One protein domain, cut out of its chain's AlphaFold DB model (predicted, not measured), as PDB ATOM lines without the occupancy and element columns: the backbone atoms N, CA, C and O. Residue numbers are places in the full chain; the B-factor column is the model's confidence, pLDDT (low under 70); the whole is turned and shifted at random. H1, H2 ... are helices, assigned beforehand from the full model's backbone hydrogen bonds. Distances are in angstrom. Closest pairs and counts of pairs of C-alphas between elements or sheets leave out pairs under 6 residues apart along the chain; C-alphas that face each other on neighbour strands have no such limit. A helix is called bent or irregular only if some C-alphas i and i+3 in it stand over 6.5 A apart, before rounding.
ATOM      1  N   ILE A  73       5.129 -47.313  33.674       72.88
ATOM      2  CA  ILE A  73       4.015 -46.481  34.164       72.88
ATOM      3  C   ILE A  73       2.751 -46.756  33.345       72.88
ATOM      4  O   ILE A  73       1.680 -46.909  33.925       72.88
ATOM      5  N   SER A  74       2.863 -46.852  32.014       72.31
ATOM      6  CA  SER A  74       1.727 -47.225  31.162       72.31
ATOM      7  C   SER A  74       1.251 -48.647  31.436       72.31
ATOM      8  O   SER A  74       0.048 -48.879  31.454       72.31
ATOM      9  N   ASP A  75       2.173 -49.569  31.703       77.62
ATOM     10  CA  ASP A  75       1.868 -50.967  31.996       77.62
ATOM     11  C   ASP A  75       1.244 -51.109  33.384       77.62
ATOM     12  O   ASP A  75       0.254 -51.816  33.528       77.62
ATOM     13  N   SER A  76       1.739 -50.379  34.389       74.31
ATOM     14  CA  SER A  76       1.128 -50.340  35.722       74.31
ATOM     15  C   SER A  76      -0.272 -49.714  35.692       74.31
ATOM     16  O   SER A  76      -1.180 -50.202  36.363       74.31
ATOM     17  N   LEU A  77      -0.484 -48.674  34.879       75.25
ATOM     18  CA  LEU A  77      -1.797 -48.049  34.699       75.25
ATOM     19  C   LEU A  77      -2.747 -48.972  33.918       75.25
ATOM     20  O   LEU A  77      -3.909 -49.109  34.290       75.25
ATOM     21  N   ALA A  78      -2.252 -49.667  32.892       78.06
ATOM     22  CA  ALA A  78      -3.009 -50.689  32.175       78.06
ATOM     23  C   ALA A  78      -3.364 -51.876  33.080       78.06
ATOM     24  O   ALA A  78      -4.480 -52.382  33.014       78.06
ATOM     25  N   GLU A  79      -2.452 -52.303  33.953       77.44
ATOM     26  CA  GLU A  79      -2.697 -53.351  34.941       77.44
ATOM     27  C   GLU A  79      -3.739 -52.912  35.978       77.44
ATOM     28  O   GLU A  79      -4.666 -53.663  36.269       77.44
ATOM     29  N   MET A  80      -3.645 -51.683  36.489       74.00
ATOM     30  CA  MET A  80      -4.641 -51.115  37.399       74.00
ATOM     31  C   MET A  80      -6.018 -51.004  36.733       74.00
ATOM     32  O   MET A  80      -7.020 -51.357  37.350       74.00
ATOM     33  N   ASN A  81      -6.075 -50.578  35.468       75.00
ATOM     34  CA  ASN A  81      -7.324 -50.530  34.711       75.00
ATOM     35  C   ASN A  81      -7.895 -51.935  34.483       75.00
ATOM     36  O   ASN A  81      -9.087 -52.121  34.670       75.00
ATOM     37  N   LYS A  82      -7.070 -52.941  34.160       76.94
ATOM     38  CA  LYS A  82      -7.522 -54.338  33.995       76.94
ATOM     39  C   LYS A  82      -8.048 -54.973  35.280       76.94
ATOM     40  O   LYS A  82      -8.863 -55.880  35.207       76.94
ATOM     41  N   ARG A  83      -7.560 -54.530  36.439       79.75
ATOM     42  CA  ARG A  83      -8.016 -54.997  37.758       79.75
ATOM     43  C   ARG A  83      -9.239 -54.239  38.277       79.75
ATOM     44  O   ARG A  83      -9.728 -54.565  39.351       79.75
ATOM     45  N   SER A  84      -9.675 -53.195  37.578       86.75
ATOM     46  CA  SER A  84     -10.856 -52.433  37.960       86.75
ATOM     47  C   SER A  84     -12.107 -53.147  37.468       86.75
ATOM     48  O   SER A  84     -12.275 -53.325  36.258       86.75
ATOM     49  N   ASP A  85     -13.005 -53.465  38.397       88.25
ATOM     50  CA  ASP A  85     -14.293 -54.107  38.114       88.25
ATOM     51  C   ASP A  85     -15.076 -53.362  37.021       88.25
ATOM     52  O   ASP A  85     -15.664 -53.979  36.140       88.25
ATOM     53  N   TYR A  86     -15.005 -52.026  37.009       90.81
ATOM     54  CA  TYR A  86     -15.663 -51.190  36.002       90.81
ATOM     55  C   TYR A  86     -15.156 -51.450  34.577       90.81
ATOM     56  O   TYR A  86     -15.947 -51.588  33.646       90.81
ATOM     57  N   PHE A  87     -13.836 -51.517  34.380       88.00
ATOM     58  CA  PHE A  87     -13.283 -51.764  33.047       88.00
ATOM     59  C   PHE A  87     -13.505 -53.209  32.619       88.00
ATOM     60  O   PHE A  87     -13.778 -53.442  31.447       88.00
ATOM     61  N   GLN A  88     -13.434 -54.156  33.557       89.19
ATOM     62  CA  GLN A  88     -13.756 -55.547  33.276       89.19
ATOM     63  C   GLN A  88     -15.214 -55.692  32.823       89.19
ATOM     64  O   GLN A  88     -15.465 -56.321  31.802       89.19
ATOM     65  N   GLN A  89     -16.151 -55.028  33.501       92.12
ATOM     66  CA  GLN A  89     -17.563 -55.019  33.124       92.12
ATOM     67  C   GLN A  89     -17.795 -54.416  31.729       92.12
ATOM     68  O   GLN A  89     -18.625 -54.914  30.976       92.12
ATOM     69  N   ILE A  90     -17.029 -53.390  31.337       91.00
ATOM     70  CA  ILE A  90     -17.082 -52.848  29.969       91.00
ATOM     71  C   ILE A  90     -16.596 -53.872  28.939       91.00
ATOM     72  O   ILE A  90     -17.242 -54.023  27.907       91.00
ATOM     73  N   GLU A  91     -15.471 -54.554  29.176       90.25
ATOM     74  CA  GLU A  91     -14.985 -55.584  28.241       90.25
ATOM     75  C   GLU A  91     -15.975 -56.758  28.147       90.25
ATOM     76  O   GLU A  91     -16.272 -57.233  27.054       90.25
ATOM     77  N   GLU A  92     -16.548 -57.179  29.278       92.12
ATOM     78  CA  GLU A  92     -17.579 -58.219  29.323       92.12
ATOM     79  C   GLU A  92     -18.828 -57.815  28.529       92.12
ATOM     80  O   GLU A  92     -19.347 -58.618  27.749       92.12
ATOM     81  N   ASP A  93     -19.291 -56.570  28.667       93.12
ATOM     82  CA  ASP A  93     -20.413 -56.041  27.889       93.12
ATOM     83  C   ASP A  93     -20.084 -55.979  26.390       93.12
ATOM     84  O   ASP A  93     -20.932 -56.331  25.562       93.12
ATOM     85  N   VAL A  94     -18.857 -55.584  26.024       92.25
ATOM     86  CA  VAL A  94     -18.385 -55.575  24.628       92.25
ATOM     87  C   VAL A  94     -18.454 -56.977  24.032       92.25
ATOM     88  O   VAL A  94     -19.025 -57.139  22.954       92.25
ATOM     89  N   ASP A  95     -17.943 -57.988  24.733       92.50
ATOM     90  CA  ASP A  95     -17.930 -59.371  24.253       92.50
ATOM     91  C   ASP A  95     -19.340 -59.974  24.199       92.50
ATOM     92  O   ASP A  95     -19.747 -60.570  23.194       92.50
ATOM     93  N   LYS A  96     -20.128 -59.781  25.261       94.62
ATOM     94  CA  LYS A  96     -21.491 -60.313  25.385       94.62
ATOM     95  C   LYS A  96     -22.431 -59.730  24.336       94.62
ATOM     96  O   LYS A  96     -23.232 -60.462  23.750       94.62
ATOM     97  N   HIS A  97     -22.333 -58.426  24.082       93.31
ATOM     98  CA  HIS A  97     -23.212 -57.709  23.162       93.31
ATOM     99  C   HIS A  97     -22.591 -57.477  21.777       93.31
ATOM    100  O   HIS A  97     -23.223 -56.839  20.932       93.31
ATOM    101  N   ALA A  98     -21.418 -58.054  21.481       92.81
ATOM    102  CA  ALA A  98     -20.695 -57.860  20.221       92.81
ATOM    103  C   ALA A  98     -21.564 -58.071  18.971       92.81
ATOM    104  O   ALA A  98     -21.549 -57.257  18.046       92.81
ATOM    105  N   LYS A  99     -22.361 -59.145  18.942       93.50
ATOM    106  CA  LYS A  99     -23.241 -59.461  17.802       93.50
ATOM    107  C   LYS A  99     -24.333 -58.407  17.633       93.50
ATOM    108  O   LYS A  99     -24.476 -57.829  16.563       93.50
ATOM    109  N   SER A 100     -25.038 -58.090  18.715       93.06
ATOM    110  CA  SER A 100     -26.125 -57.111  18.697       93.06
ATOM    111  C   SER A 100     -25.627 -55.710  18.346       93.06
ATOM    112  O   SER A 100     -26.251 -55.032  17.539       93.06
ATOM    113  N   VAL A 101     -24.483 -55.278  18.886       92.94
ATOM    114  CA  VAL A 101     -23.915 -53.945  18.616       92.94
ATOM    115  C   VAL A 101     -23.352 -53.843  17.195       92.94
ATOM    116  O   VAL A 101     -23.476 -52.795  16.557       92.94
ATOM    117  N   THR A 102     -22.774 -54.915  16.647       92.44
ATOM    118  CA  THR A 102     -22.312 -54.917  15.247       92.44
ATOM    119  C   THR A 102     -23.478 -54.909  14.259       92.44
ATOM    120  O   THR A 102     -23.455 -54.132  13.300       92.44
ATOM    121  N   GLU A 103     -24.537 -55.676  14.519       94.06
ATOM    122  CA  GLU A 103     -25.794 -55.591  13.768       94.06
ATOM    123  C   GLU A 103     -26.389 -54.182  13.865       94.06
ATOM    124  O   GLU A 103     -26.682 -53.560  12.842       94.06
ATOM    125  N   LEU A 104     -26.452 -53.617  15.072       94.25
ATOM    126  CA  LEU A 104     -26.926 -52.260  15.322       94.25
ATOM    127  C   LEU A 104     -26.130 -51.216  14.540       94.25
ATOM    128  O   LEU A 104     -26.713 -50.339  13.906       94.25
ATOM    129  N   LYS A 105     -24.799 -51.330  14.510       94.31
ATOM    130  CA  LYS A 105     -23.921 -50.468  13.711       94.31
ATOM    131  C   LYS A 105     -24.313 -50.499  12.231       94.31
ATOM    132  O   LYS A 105     -24.398 -49.446  11.594       94.31
ATOM    133  N   THR A 106     -24.556 -51.684  11.667       93.94
ATOM    134  CA  THR A 106     -24.986 -51.809  10.262       93.94
ATOM    135  C   THR A 106     -26.393 -51.258  10.038       93.94
ATOM    136  O   THR A 106     -26.620 -50.528   9.067       93.94
ATOM    137  N   ALA A 107     -27.316 -51.518  10.966       93.94
ATOM    138  CA  ALA A 107     -28.677 -51.013  10.920       93.94
ATOM    139  C   ALA A 107     -28.686 -49.482  10.961       93.94
ATOM    140  O   ALA A 107     -29.243 -48.861  10.068       93.94
ATOM    141  N   VAL A 108     -27.983 -48.851  11.908       94.31
ATOM    142  CA  VAL A 108     -27.882 -47.386  12.000       94.31
ATOM    143  C   VAL A 108     -27.274 -46.796  10.732       94.31
ATOM    144  O   VAL A 108     -27.788 -45.802  10.224       94.31
ATOM    145  N   ASN A 109     -26.230 -47.401  10.160       93.75
ATOM    146  CA  ASN A 109     -25.622 -46.899   8.924       93.75
ATOM    147  C   ASN A 109     -26.568 -46.960   7.719       93.75
ATOM    148  O   ASN A 109     -26.669 -45.983   6.977       93.75
ATOM    149  N   THR A 110     -27.308 -48.054   7.559       93.44
ATOM    150  CA  THR A 110     -28.240 -48.251   6.436       93.44
ATOM    151  C   THR A 110     -29.594 -47.576   6.645       93.44
ATOM    152  O   THR A 110     -30.293 -47.286   5.674       93.44
ATOM    153  N   PHE A 111     -29.956 -47.267   7.893       93.25
ATOM    154  CA  PHE A 111     -31.250 -46.697   8.232       93.25
ATOM    155  C   PHE A 111     -31.454 -45.338   7.555       93.25
ATOM    156  O   PHE A 111     -30.700 -44.383   7.775       93.25
ATOM    157  N   ASN A 112     -32.490 -45.260   6.729       90.94
ATOM    158  CA  ASN A 112     -32.971 -44.040   6.103       90.94
ATOM    159  C   ASN A 112     -34.480 -44.180   5.895       90.94
ATOM    160  O   ASN A 112     -34.935 -45.076   5.182       90.94
ATOM    161  N   THR A 113     -35.268 -43.317   6.529       90.19
ATOM    162  CA  THR A 113     -36.730 -43.374   6.455       90.19
ATOM    163  C   THR A 113     -37.318 -41.975   6.417       90.19
ATOM    164  O   THR A 113     -36.892 -41.106   7.169       90.19
ATOM    165  N   LYS A 114     -38.361 -41.782   5.601       90.88
ATOM    166  CA  LYS A 114     -39.184 -40.556   5.599       90.88
ATOM    167  C   LYS A 114     -40.382 -40.626   6.557       90.88
ATOM    168  O   LYS A 114     -41.021 -39.616   6.812       90.88
ATOM    169  N   ASP A 115     -40.703 -41.821   7.047       92.94
ATOM    170  CA  ASP A 115     -41.864 -42.094   7.896       92.94
ATOM    171  C   ASP A 115     -41.476 -42.038   9.380       92.94
ATOM    172  O   ASP A 115     -40.649 -42.828   9.849       92.94
ATOM    173  N   MET A 116     -42.099 -41.116  10.118       90.94
ATOM    174  CA  MET A 116     -41.812 -40.866  11.535       90.94
ATOM    175  C   MET A 116     -42.254 -42.012  12.449       90.94
ATOM    176  O   MET A 116     -41.634 -42.262  13.482       90.94
ATOM    177  N   THR A 117     -43.267 -42.784  12.053       91.56
ATOM    178  CA  THR A 117     -43.708 -43.944  12.838       91.56
ATOM    179  C   THR A 117     -42.678 -45.073  12.781       91.56
ATOM    180  O   THR A 117     -42.430 -45.751  13.783       91.56
ATOM    181  N   LYS A 118     -42.020 -45.248  11.626       93.50
ATOM    182  CA  LYS A 118     -40.908 -46.194  11.453       93.50
ATOM    183  C   LYS A 118     -39.675 -45.735  12.222       93.50
ATOM    184  O   LYS A 118     -39.051 -46.567  12.874       93.50
ATOM    185  N   LEU A 119     -39.379 -44.432  12.209       93.94
ATOM    186  CA  LEU A 119     -38.313 -43.836  13.017       93.94
ATOM    187  C   LEU A 119     -38.512 -44.121  14.513       93.94
ATOM    188  O   LEU A 119     -37.590 -44.600  15.166       93.94
ATOM    189  N   LEU A 120     -39.721 -43.913  15.041       94.50
ATOM    190  CA  LEU A 120     -40.040 -44.208  16.441       94.50
ATOM    191  C   LEU A 120     -39.876 -45.688  16.795       94.50
ATOM    192  O   LEU A 120     -39.329 -46.013  17.847       94.50
ATOM    193  N   LYS A 121     -40.358 -46.595  15.937       94.81
ATOM    194  CA  LYS A 121     -40.208 -48.043  16.151       94.81
ATOM    195  C   LYS A 121     -38.739 -48.455  16.147       94.81
ATOM    196  O   LYS A 121     -38.325 -49.210  17.021       94.81
ATOM    197  N   PHE A 122     -37.965 -47.932  15.196       95.00
ATOM    198  CA  PHE A 122     -36.532 -48.185  15.111       95.00
ATOM    199  C   PHE A 122     -35.806 -47.673  16.353       95.00
ATOM    200  O   PHE A 122     -35.106 -48.447  16.987       95.00
ATOM    201  N   HIS A 123     -36.047 -46.423  16.755       95.06
ATOM    202  CA  HIS A 123     -35.469 -45.839  17.965       95.06
ATOM    203  C   HIS A 123     -35.786 -46.664  19.215       95.06
ATOM    204  O   HIS A 123     -34.886 -46.968  19.980       95.06
ATOM    205  N   LYS A 124     -37.038 -47.103  19.405       95.12
ATOM    206  CA  LYS A 124     -37.402 -47.972  20.540       95.12
ATOM    207  C   LYS A 124     -36.612 -49.282  20.560       95.12
ATOM    208  O   LYS A 124     -36.184 -49.713  21.623       95.12
ATOM    209  N   HIS A 125     -36.434 -49.915  19.402       94.19
ATOM    210  CA  HIS A 125     -35.633 -51.132  19.307       94.19
ATOM    211  C   HIS A 125     -34.151 -50.864  19.605       94.19
ATOM    212  O   HIS A 125     -33.523 -51.635  20.321       94.19
ATOM    213  N   LEU A 126     -33.629 -49.750  19.088       94.06
ATOM    214  CA  LEU A 126     -32.259 -49.290  19.281       94.06
ATOM    215  C   LEU A 126     -31.959 -49.070  20.772       94.06
ATOM    216  O   LEU A 126     -31.036 -49.676  21.309       94.06
ATOM    217  N   GLU A 127     -32.789 -48.277  21.451       94.25
ATOM    218  CA  GLU A 127     -32.632 -47.989  22.881       94.25
ATOM    219  C   GLU A 127     -32.796 -49.247  23.737       94.25
ATOM    220  O   GLU A 127     -32.037 -49.441  24.674       94.25
ATOM    221  N   SER A 128     -33.699 -50.167  23.378       94.31
ATOM    222  CA  SER A 128     -33.844 -51.437  24.105       94.31
ATOM    223  C   SER A 128     -32.586 -52.310  24.056       94.31
ATOM    224  O   SER A 128     -32.387 -53.120  24.960       94.31
ATOM    225  N   ILE A 129     -31.758 -52.192  23.013       91.81
ATOM    226  CA  ILE A 129     -30.465 -52.887  22.940       91.81
ATOM    227  C   ILE A 129     -29.438 -52.151  23.803       91.81
ATOM    228  O   ILE A 129     -28.737 -52.801  24.579       91.81
ATOM    229  N   LEU A 130     -29.368 -50.822  23.673       92.50
ATOM    230  CA  LEU A 130     -28.375 -49.980  24.346       92.50
ATOM    231  C   LEU A 130     -28.594 -49.870  25.862       92.50
ATOM    232  O   LEU A 130     -27.616 -49.788  26.596       92.50
ATOM    233  N   GLU A 131     -29.836 -49.963  26.342       93.44
ATOM    234  CA  GLU A 131     -30.188 -49.938  27.772       93.44
ATOM    235  C   GLU A 131     -29.566 -51.100  28.567       93.44
ATOM    236  O   GLU A 131     -29.375 -50.995  29.774       93.44
ATOM    237  N   ASN A 132     -29.200 -52.203  27.901       90.94
ATOM    238  CA  ASN A 132     -28.545 -53.333  28.565       90.94
ATOM    239  C   ASN A 132     -27.045 -53.111  28.816       90.94
ATOM    240  O   ASN A 132     -26.420 -53.962  29.446       90.94
ATOM    241  N   LEU A 133     -26.459 -52.032  28.288       91.88
ATOM    242  CA  LEU A 133     -25.036 -51.730  28.432       91.88
ATOM    243  C   LEU A 133     -24.798 -50.922  29.709       91.88
ATOM    244  O   LEU A 133     -25.501 -49.949  29.974       91.88
ATOM    245  N   THR A 134     -23.764 -51.278  30.472       88.19
ATOM    246  CA  THR A 134     -23.419 -50.575  31.721       88.19
ATOM    247  C   THR A 134     -23.005 -49.126  31.458       88.19
ATOM    248  O   THR A 134     -23.457 -48.200  32.129       88.19
ATOM    249  N   ASP A 135     -22.139 -48.929  30.463       91.25
ATOM    250  CA  ASP A 135     -21.693 -47.618  30.003       91.25
ATOM    251  C   ASP A 135     -21.719 -47.598  28.476       91.25
ATOM    252  O   ASP A 135     -20.778 -48.030  27.805       91.25
ATOM    253  N   GLU A 136     -22.832 -47.109  27.925       91.94
ATOM    254  CA  GLU A 136     -23.057 -47.052  26.482       91.94
ATOM    255  C   GLU A 136     -21.887 -46.376  25.752       91.94
ATOM    256  O   GLU A 136     -21.372 -46.905  24.769       91.94
ATOM    257  N   THR A 137     -21.423 -45.224  26.239       90.69
ATOM    258  CA  THR A 137     -20.410 -44.433  25.524       90.69
ATOM    259  C   THR A 137     -19.088 -45.186  25.454       90.69
ATOM    260  O   THR A 137     -18.445 -45.235  24.399       90.69
ATOM    261  N   GLN A 138     -18.688 -45.810  26.561       92.25
ATOM    262  CA  GLN A 138     -17.418 -46.523  26.634       92.25
ATOM    263  C   GLN A 138     -17.451 -47.835  25.860       92.25
ATOM    264  O   GLN A 138     -16.489 -48.133  25.149       92.25
ATOM    265  N   VAL A 139     -18.560 -48.576  25.936       93.38
ATOM    266  CA  VAL A 139     -18.759 -49.811  25.169       93.38
ATOM    267  C   VAL A 139     -18.761 -49.502  23.672       93.38
ATOM    268  O   VAL A 139     -17.981 -50.095  22.928       93.38
ATOM    269  N   LEU A 140     -19.545 -48.517  23.217       92.38
ATOM    270  CA  LEU A 140     -19.622 -48.146  21.798       92.38
ATOM    271  C   LEU A 140     -18.288 -47.634  21.239       92.38
ATOM    272  O   LEU A 140     -17.988 -47.876  20.072       92.38
ATOM    273  N   THR A 141     -17.457 -46.983  22.061       92.12
ATOM    274  CA  THR A 141     -16.122 -46.512  21.648       92.12
ATOM    275  C   THR A 141     -15.169 -47.666  21.318       92.12
ATOM    276  O   THR A 141     -14.243 -47.483  20.527       92.12
ATOM    277  N   ARG A 142     -15.391 -48.872  21.864       91.06
ATOM    278  CA  ARG A 142     -14.590 -50.061  21.520       91.06
ATOM    279  C   ARG A 142     -14.928 -50.627  20.141       91.06
ATOM    280  O   ARG A 142     -14.094 -51.300  19.539       91.06
ATOM    281  N   PHE A 143     -16.108 -50.316  19.606       89.94
ATOM    282  CA  PHE A 143     -16.502 -50.694  18.253       89.94
ATOM    283  C   PHE A 143     -16.015 -49.642  17.254       89.94
ATOM    284  O   PHE A 143     -16.627 -48.589  17.066       89.94
ATOM    285  N   GLU A 144     -14.914 -49.943  16.569       89.62
ATOM    286  CA  GLU A 144     -14.301 -49.020  15.613       89.62
ATOM    287  C   GLU A 144     -15.304 -48.542  14.551       89.62
ATOM    288  O   GLU A 144     -16.003 -49.337  13.915       89.62
ATOM    289  N   GLY A 145     -15.386 -47.225  14.345       89.94
ATOM    290  CA  GLY A 145     -16.256 -46.622  13.332       89.94
ATOM    291  C   GLY A 145     -17.753 -46.737  13.630       89.94
ATOM    292  O   GLY A 145     -18.561 -46.742  12.696       89.94
ATOM    293  N   PHE A 146     -18.152 -46.874  14.899       92.81
ATOM    294  CA  PHE A 146     -19.561 -46.792  15.273       92.81
ATOM    295  C   PHE A 146     -20.141 -45.404  14.913       92.81
ATOM    296  O   PHE A 146     -19.521 -44.381  15.216       92.81
ATOM    297  N   PRO A 147     -21.317 -45.323  14.259       93.44
ATOM    298  CA  PRO A 147     -21.882 -44.070  13.757       93.44
ATOM    299  C   PRO A 147     -22.559 -43.239  14.863       93.44
ATOM    300  O   PRO A 147     -23.738 -42.899  14.764       93.44
ATOM    301  N   THR A 148     -21.806 -42.860  15.900       92.75
ATOM    302  CA  THR A 148     -22.293 -42.101  17.071       92.75
ATOM    303  C   THR A 148     -23.016 -40.817  16.672       92.75
ATOM    304  O   THR A 148     -24.128 -40.563  17.115       92.75
ATOM    305  N   LYS A 149     -22.455 -40.047  15.733       93.75
ATOM    306  CA  LYS A 149     -23.086 -38.814  15.224       93.75
ATOM    307  C   LYS A 149     -24.470 -39.060  14.617       93.75
ATOM    308  O   LYS A 149     -25.362 -38.232  14.769       93.75
ATOM    309  N   LYS A 150     -24.644 -40.180  13.907       94.50
ATOM    310  CA  LYS A 150     -25.927 -40.533  13.290       94.50
ATOM    311  C   LYS A 150     -26.917 -41.029  14.343       94.50
ATOM    312  O   LYS A 150     -28.086 -40.671  14.262       94.50
ATOM    313  N   LEU A 151     -26.450 -41.797  15.328       94.62
ATOM    314  CA  LEU A 151     -27.257 -42.220  16.474       94.62
ATOM    315  C   LEU A 151     -27.812 -41.010  17.244       94.62
ATOM    316  O   LEU A 151     -29.022 -40.904  17.424       94.62
ATOM    317  N   GLU A 152     -26.960 -40.044  17.586       95.06
ATOM    318  CA  GLU A 152     -27.378 -38.813  18.272       95.06
ATOM    319  C   GLU A 152     -28.348 -37.969  17.434       95.06
ATOM    320  O   GLU A 152     -29.329 -37.423  17.949       95.06
ATOM    321  N   ALA A 153     -28.136 -37.903  16.117       94.69
ATOM    322  CA  ALA A 153     -29.072 -37.238  15.217       94.69
ATOM    323  C   ALA A 153     -30.448 -37.930  15.196       94.69
ATOM    324  O   ALA A 153     -31.470 -37.245  15.157       94.69
ATOM    325  N   LEU A 154     -30.499 -39.268  15.256       94.19
ATOM    326  CA  LEU A 154     -31.752 -40.026  15.335       94.19
ATOM    327  C   LEU A 154     -32.486 -39.767  16.656       94.19
ATOM    328  O   LEU A 154     -33.682 -39.477  16.626       94.19
ATOM    329  N   ARG A 155     -31.774 -39.806  17.789       94.88
ATOM    330  CA  ARG A 155     -32.317 -39.454  19.114       94.88
ATOM    331  C   ARG A 155     -32.898 -38.043  19.116       94.88
ATOM    332  O   ARG A 155     -34.043 -37.832  19.517       94.88
ATOM    333  N   THR A 156     -32.150 -37.088  18.567       95.06
ATOM    334  CA  THR A 156     -32.588 -35.692  18.437       95.06
ATOM    335  C   THR A 156     -33.834 -35.572  17.558       95.06
ATOM    336  O   THR A 156     -34.796 -34.912  17.944       95.06
ATOM    337  N   ALA A 157     -33.862 -36.237  16.399       93.88
ATOM    338  CA  ALA A 157     -35.009 -36.210  15.495       93.88
ATOM    339  C   ALA A 157     -36.278 -36.778  16.151       93.88
ATOM    340  O   ALA A 157     -37.352 -36.190  16.028       93.88
ATOM    341  N   VAL A 158     -36.154 -37.882  16.894       95.12
ATOM    342  CA  VAL A 158     -37.265 -38.466  17.659       95.12
ATOM    343  C   VAL A 158     -37.743 -37.517  18.753       95.12
ATOM    344  O   VAL A 158     -38.947 -37.293  18.873       95.12
ATOM    345  N   GLY A 159     -36.828 -36.913  19.514       93.81
ATOM    346  CA  GLY A 159     -37.175 -35.932  20.542       93.81
ATOM    347  C   GLY A 159     -37.925 -34.723  19.976       93.81
ATOM    348  O   GLY A 159     -38.944 -34.307  20.530       93.81
ATOM    349  N   LEU A 160     -37.479 -34.197  18.832       92.94
ATOM    350  CA  LEU A 160     -38.161 -33.107  18.130       92.94
ATOM    351  C   LEU A 160     -39.555 -33.520  17.648       92.94
ATOM    352  O   LEU A 160     -40.509 -32.767  17.834       92.94
ATOM    353  N   TYR A 161     -39.694 -34.717  17.078       93.12
ATOM    354  CA  TYR A 161     -40.992 -35.233  16.650       93.12
ATOM    355  C   TYR A 161     -41.973 -35.361  17.825       93.12
ATOM    356  O   TYR A 161     -43.099 -34.877  17.741       93.12
ATOM    357  N   LEU A 162     -41.537 -35.930  18.952       93.12
ATOM    358  CA  LEU A 162     -42.370 -36.047  20.153       93.12
ATOM    359  C   LEU A 162     -42.762 -34.677  20.726       93.12
ATOM    360  O   LEU A 162     -43.893 -34.505  21.184       93.12
ATOM    361  N   LYS A 163     -41.865 -33.682  20.656       91.81
ATOM    362  CA  LYS A 163     -42.178 -32.291  21.017       91.81
ATOM    363  C   LYS A 163     -43.293 -31.734  20.123       91.81
ATOM    364  O   LYS A 163     -44.231 -31.139  20.645       91.81
ATOM    365  N   LEU A 164     -43.228 -31.956  18.809       90.31
ATOM    366  CA  LEU A 164     -44.257 -31.508  17.862       90.31
ATOM    367  C   LEU A 164     -45.600 -32.220  18.072       90.31
ATOM    368  O   LEU A 164     -46.629 -31.555  18.116       90.31
ATOM    369  N   GLU A 165     -45.609 -33.538  18.278       91.56
ATOM    370  CA  GLU A 165     -46.823 -34.302  18.616       91.56
ATOM    371  C   GLU A 165     -47.470 -33.801  19.916       91.56
ATOM    372  O   GLU A 165     -48.685 -33.598  19.999       91.56
ATOM    373  N   SER A 166     -46.658 -33.504  20.934       90.88
ATOM    374  CA  SER A 166     -47.144 -32.879  22.166       90.88
ATOM    375  C   SER A 166     -47.778 -31.506  21.903       90.88
ATOM    376  O   SER A 166     -48.803 -31.176  22.496       90.88
ATOM    377  N   MET A 167     -47.230 -30.702  20.989       86.88
ATOM    378  CA  MET A 167     -47.849 -29.425  20.615       86.88
ATOM    379  C   MET A 167     -49.163 -29.620  19.867       86.88
ATOM    380  O   MET A 167     -50.141 -28.950  20.186       86.88
ATOM    381  N   ILE A 168     -49.204 -30.546  18.908       89.50
ATOM    382  CA  ILE A 168     -50.408 -30.855  18.131       89.50
ATOM    383  C   ILE A 168     -51.535 -31.299  19.062       89.50
ATOM    384  O   ILE A 168     -52.640 -30.769  18.977       89.50
ATOM    385  N   THR A 169     -51.255 -32.208  19.996       90.12
ATOM    386  CA  THR A 169     -52.252 -32.680  20.971       90.12
ATOM    387  C   THR A 169     -52.746 -31.560  21.889       90.12
ATOM    388  O   THR A 169     -53.943 -31.486  22.164       90.12
ATOM    389  N   VAL A 170     -51.876 -30.643  22.328       86.88
ATOM    390  CA  VAL A 170     -52.289 -29.458  23.104       86.88
ATOM    391  C   VAL A 170     -53.184 -28.530  22.284       86.88
ATOM    392  O   VAL A 170     -54.207 -28.074  22.790       86.88
ATOM    393  N   LEU A 171     -52.839 -28.277  21.019       84.44
ATOM    394  CA  LEU A 171     -53.626 -27.426  20.123       84.44
ATOM    395  C   LEU A 171     -54.985 -28.049  19.773       84.44
ATOM    396  O   LEU A 171     -55.984 -27.339  19.726       84.44
ATOM    397  N   GLN A 172     -55.050 -29.366  19.568       87.00
ATOM    398  CA  GLN A 172     -56.299 -30.084  19.282       87.00
ATOM    399  C   GLN A 172     -57.257 -30.098  20.477       87.00
ATOM    400  O   GLN A 172     -58.466 -29.989  20.300       87.00
ATOM    401  N   ASN A 173     -56.721 -30.209  21.694       86.31
ATOM    402  CA  ASN A 173     -57.510 -30.186  22.927       86.31
ATOM    403  C   ASN A 173     -57.769 -28.759  23.443       86.31
ATOM    404  O   ASN A 173     -58.283 -28.576  24.551       86.31
ATOM    405  N   TRP A 174     -57.400 -27.739  22.665       82.88
ATOM    406  CA  TRP A 174     -57.515 -26.351  23.073       82.88
ATOM    407  C   TRP A 174     -58.970 -25.883  23.021       82.88
ATOM    408  O   TRP A 174     -59.577 -25.770  21.957       82.88
ATOM    409  N   LYS A 175     -59.538 -25.559  24.184       82.38
ATOM    410  CA  LYS A 175     -60.890 -25.001  24.270       82.38
ATOM    411  C   LYS A 175     -60.878 -23.533  23.850       82.38
ATOM    412  O   LYS A 175     -60.174 -22.715  24.442       82.38
ATOM    413  N   ILE A 176     -61.654 -23.203  22.821       80.56
ATOM    414  CA  ILE A 176     -61.862 -21.825  22.373       80.56
ATOM    415  C   ILE A 176     -62.970 -21.226  23.245       80.56
ATOM    416  O   ILE A 176     -64.150 -21.351  22.933       80.56
ATOM    417  N   GLU A 177     -62.580 -20.604  24.355       78.31
ATOM    418  CA  GLU A 177     -63.480 -19.833  25.219       78.31
ATOM    419  C   GLU A 177     -63.086 -18.346  25.215       78.31
ATOM    420  O   GLU A 177     -61.903 -18.015  25.065       78.31
ATOM    421  N   PRO A 178     -64.052 -17.420  25.362       76.69
ATOM    422  CA  PRO A 178     -63.744 -16.013  25.592       76.69
ATOM    423  C   PRO A 178     -63.003 -15.845  26.932       76.69
ATOM    424  O   PRO A 178     -63.327 -16.559  27.880       76.69
ATOM    425  N   PRO A 179     -62.075 -14.879  27.079       80.38
ATOM    426  CA  PRO A 179     -61.681 -13.840  26.126       80.38
ATOM    427  C   PRO A 179     -60.587 -14.282  25.134       80.38
ATOM    428  O   PRO A 179     -59.508 -14.745  25.502       80.38
ATOM    429  N   LEU A 180     -60.828 -14.026  23.844       79.88
ATOM    430  CA  LEU A 180     -59.965 -14.460  22.733       79.88
ATOM    431  C   LEU A 180     -58.544 -13.859  22.769       79.88
ATOM    432  O   LEU A 180     -57.597 -14.478  22.287       79.88
ATOM    433  N   ALA A 181     -58.371 -12.677  23.369       81.56
ATOM    434  CA  ALA A 181     -57.075 -11.998  23.452       81.56
ATOM    435  C   ALA A 181     -56.048 -12.783  24.290       81.56
ATOM    436  O   ALA A 181     -54.874 -12.873  23.929       81.56
ATOM    437  N   GLU A 182     -56.482 -13.403  25.391       81.62
ATOM    438  CA  GLU A 182     -55.604 -14.253  26.200       81.62
ATOM    439  C   GLU A 182     -55.248 -15.553  25.483       81.62
ATOM    440  O   GLU A 182     -54.140 -16.068  25.651       81.62
ATOM    441  N   LEU A 183     -56.171 -16.062  24.663       79.19
ATOM    442  CA  LEU A 183     -55.965 -17.232  23.817       79.19
ATOM    443  C   LEU A 183     -54.822 -16.988  22.827       79.19
ATOM    444  O   LEU A 183     -53.864 -17.756  22.790       79.19
ATOM    445  N   LEU A 184     -54.890 -15.876  22.090       82.31
ATOM    446  CA  LEU A 184     -53.887 -15.487  21.098       82.31
ATOM    447  C   LEU A 184     -52.515 -15.259  21.745       82.31
ATOM    448  O   LEU A 184     -51.518 -15.799  21.273       82.31
ATOM    449  N   ASN A 185     -52.470 -14.571  22.890       82.69
ATOM    450  CA  ASN A 185     -51.231 -14.371  23.650       82.69
ATOM    451  C   ASN A 185     -50.631 -15.680  24.190       82.69
ATOM    452  O   ASN A 185     -49.425 -15.773  24.429       82.69
ATOM    453  N   LYS A 186     -51.451 -16.697  24.475       79.75
ATOM    454  CA  LYS A 186     -50.954 -18.020  24.879       79.75
ATOM    455  C   LYS A 186     -50.391 -18.788  23.683       79.75
ATOM    456  O   LYS A 186     -49.324 -19.374  23.829       79.75
ATOM    457  N   VAL A 187     -51.059 -18.739  22.531       81.19
ATOM    458  CA  VAL A 187     -50.599 -19.372  21.283       81.19
ATOM    459  C   VAL A 187     -49.263 -18.784  20.832       81.19
ATOM    460  O   VAL A 187     -48.320 -19.530  20.585       81.19
ATOM    461  N   ASP A 188     -49.145 -17.457  20.821       83.62
ATOM    462  CA  ASP A 188     -47.915 -16.763  20.428       83.62
ATOM    463  C   ASP A 188     -46.737 -17.129  21.352       83.62
ATOM    464  O   ASP A 188     -45.669 -17.546  20.904       83.62
ATOM    465  N   ARG A 189     -46.947 -17.134  22.677       82.44
ATOM    466  CA  ARG A 189     -45.940 -17.626  23.642       82.44
ATOM    467  C   ARG A 189     -45.566 -19.093  23.440       82.44
ATOM    468  O   ARG A 189     -44.443 -19.477  23.761       82.44
ATOM    469  N   TYR A 190     -46.493 -19.917  22.961       76.25
ATOM    470  CA  TYR A 190     -46.263 -21.342  22.751       76.25
ATOM    471  C   TYR A 190     -45.344 -21.594  21.549       76.25
ATOM    472  O   TYR A 190     -44.417 -22.394  21.656       76.25
ATOM    473  N   PHE A 191     -45.535 -20.853  20.453       78.31
ATOM    474  CA  PHE A 191     -44.654 -20.910  19.282       78.31
ATOM    475  C   PHE A 191     -43.294 -20.247  19.525       78.31
ATOM    476  O   PHE A 191     -42.281 -20.779  19.087       78.31
ATOM    477  N   ASN A 192     -43.240 -19.170  20.313       82.56
ATOM    478  CA  ASN A 192     -41.978 -18.511  20.682       82.56
ATOM    479  C   ASN A 192     -41.089 -19.337  21.638       82.56
ATOM    480  O   ASN A 192     -39.963 -18.942  21.935       82.56
ATOM    481  N   LYS A 193     -41.582 -20.472  22.152       72.69
ATOM    482  CA  LYS A 193     -40.828 -21.398  23.016       72.69
ATOM    483  C   LYS A 193     -40.108 -22.507  22.226       72.69
ATOM    484  O   LYS A 193     -39.433 -23.353  22.826       72.69
TER     485      LYS A 193
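This is residues 73 to 193 of the 194 residues of an uncharacterized protein of Gossypium armourianum (UniProt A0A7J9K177). A long rod of helices: the bent H2, with H3, H4 and the first part of H5, makes a loose cluster, from which H5 runs on as a long arm. Residues 73 to 81 of H1 stick out at one end; past the far end of H5 the chain folds back into H6, which touches no helix. The printed part has 121 residues with six named helices, H1 to H6 in chain order, and no named strand: all helix. It is extended, with a radius of gyration of the C-alphas of 22.0 A and spans of 74 by 32 by 20 A.

H1, residues 73 to 82, is close to but not clearly touching H2a, residues 85 to 96; their closest C-alphas, Asn 81 and Phe 87, are 6.3 A apart. H2, residues 85 to 110, was assigned as one helix by its hydrogen bonds but is bent, with C-alphas 96 and 99 7.8 A apart; H2a and H2b, residues 99 to 110, stand at a steep tilt of 69.5 degrees, only just short of perpendicular. H2b and H3, residues 116 to 130, form a helical hairpin at a shallow tilt of 27 degrees, opposite ways; they only just touch, with 3 pairs of C-alphas within 8 A, the closest Leu 104 and Leu 126, 7.3 A. With residues 90 to 94 alone, H2a touches H4, residues 136 to 142; the closest C-alphas, Val 94 and Val 139, are 5.8 A apart. H5, residues 148 to 172, touches H3 with residues 154 to 161 alone, at a steep tilt of 51 degrees, opposite ways; the closest C-alphas, Leu 120 and Val 158, are 6.5 A apart. H6, residues 180 to 191, is apart from H5. Every O i to N i+4 pair is within hydrogen-bond range in H1, H2a, H2b, H3, H5 and H6, and 2 of 3 in H4.

H1 begins at C-alpha 73 (4.015, -46.481, 34.164). H3 is 20.7 A long and H5 36.1 A, ending at C-alpha 172 (-56.299, -30.084, 19.282). H6 ends at C-alpha 191 (-44.654, -20.910, 19.282).

The two C-alphas farthest apart, of Ile 73 and Pro 178, are 74.8 A apart. The printed part has no cut and no long link, and no printed residue is under 70 in pLDDT.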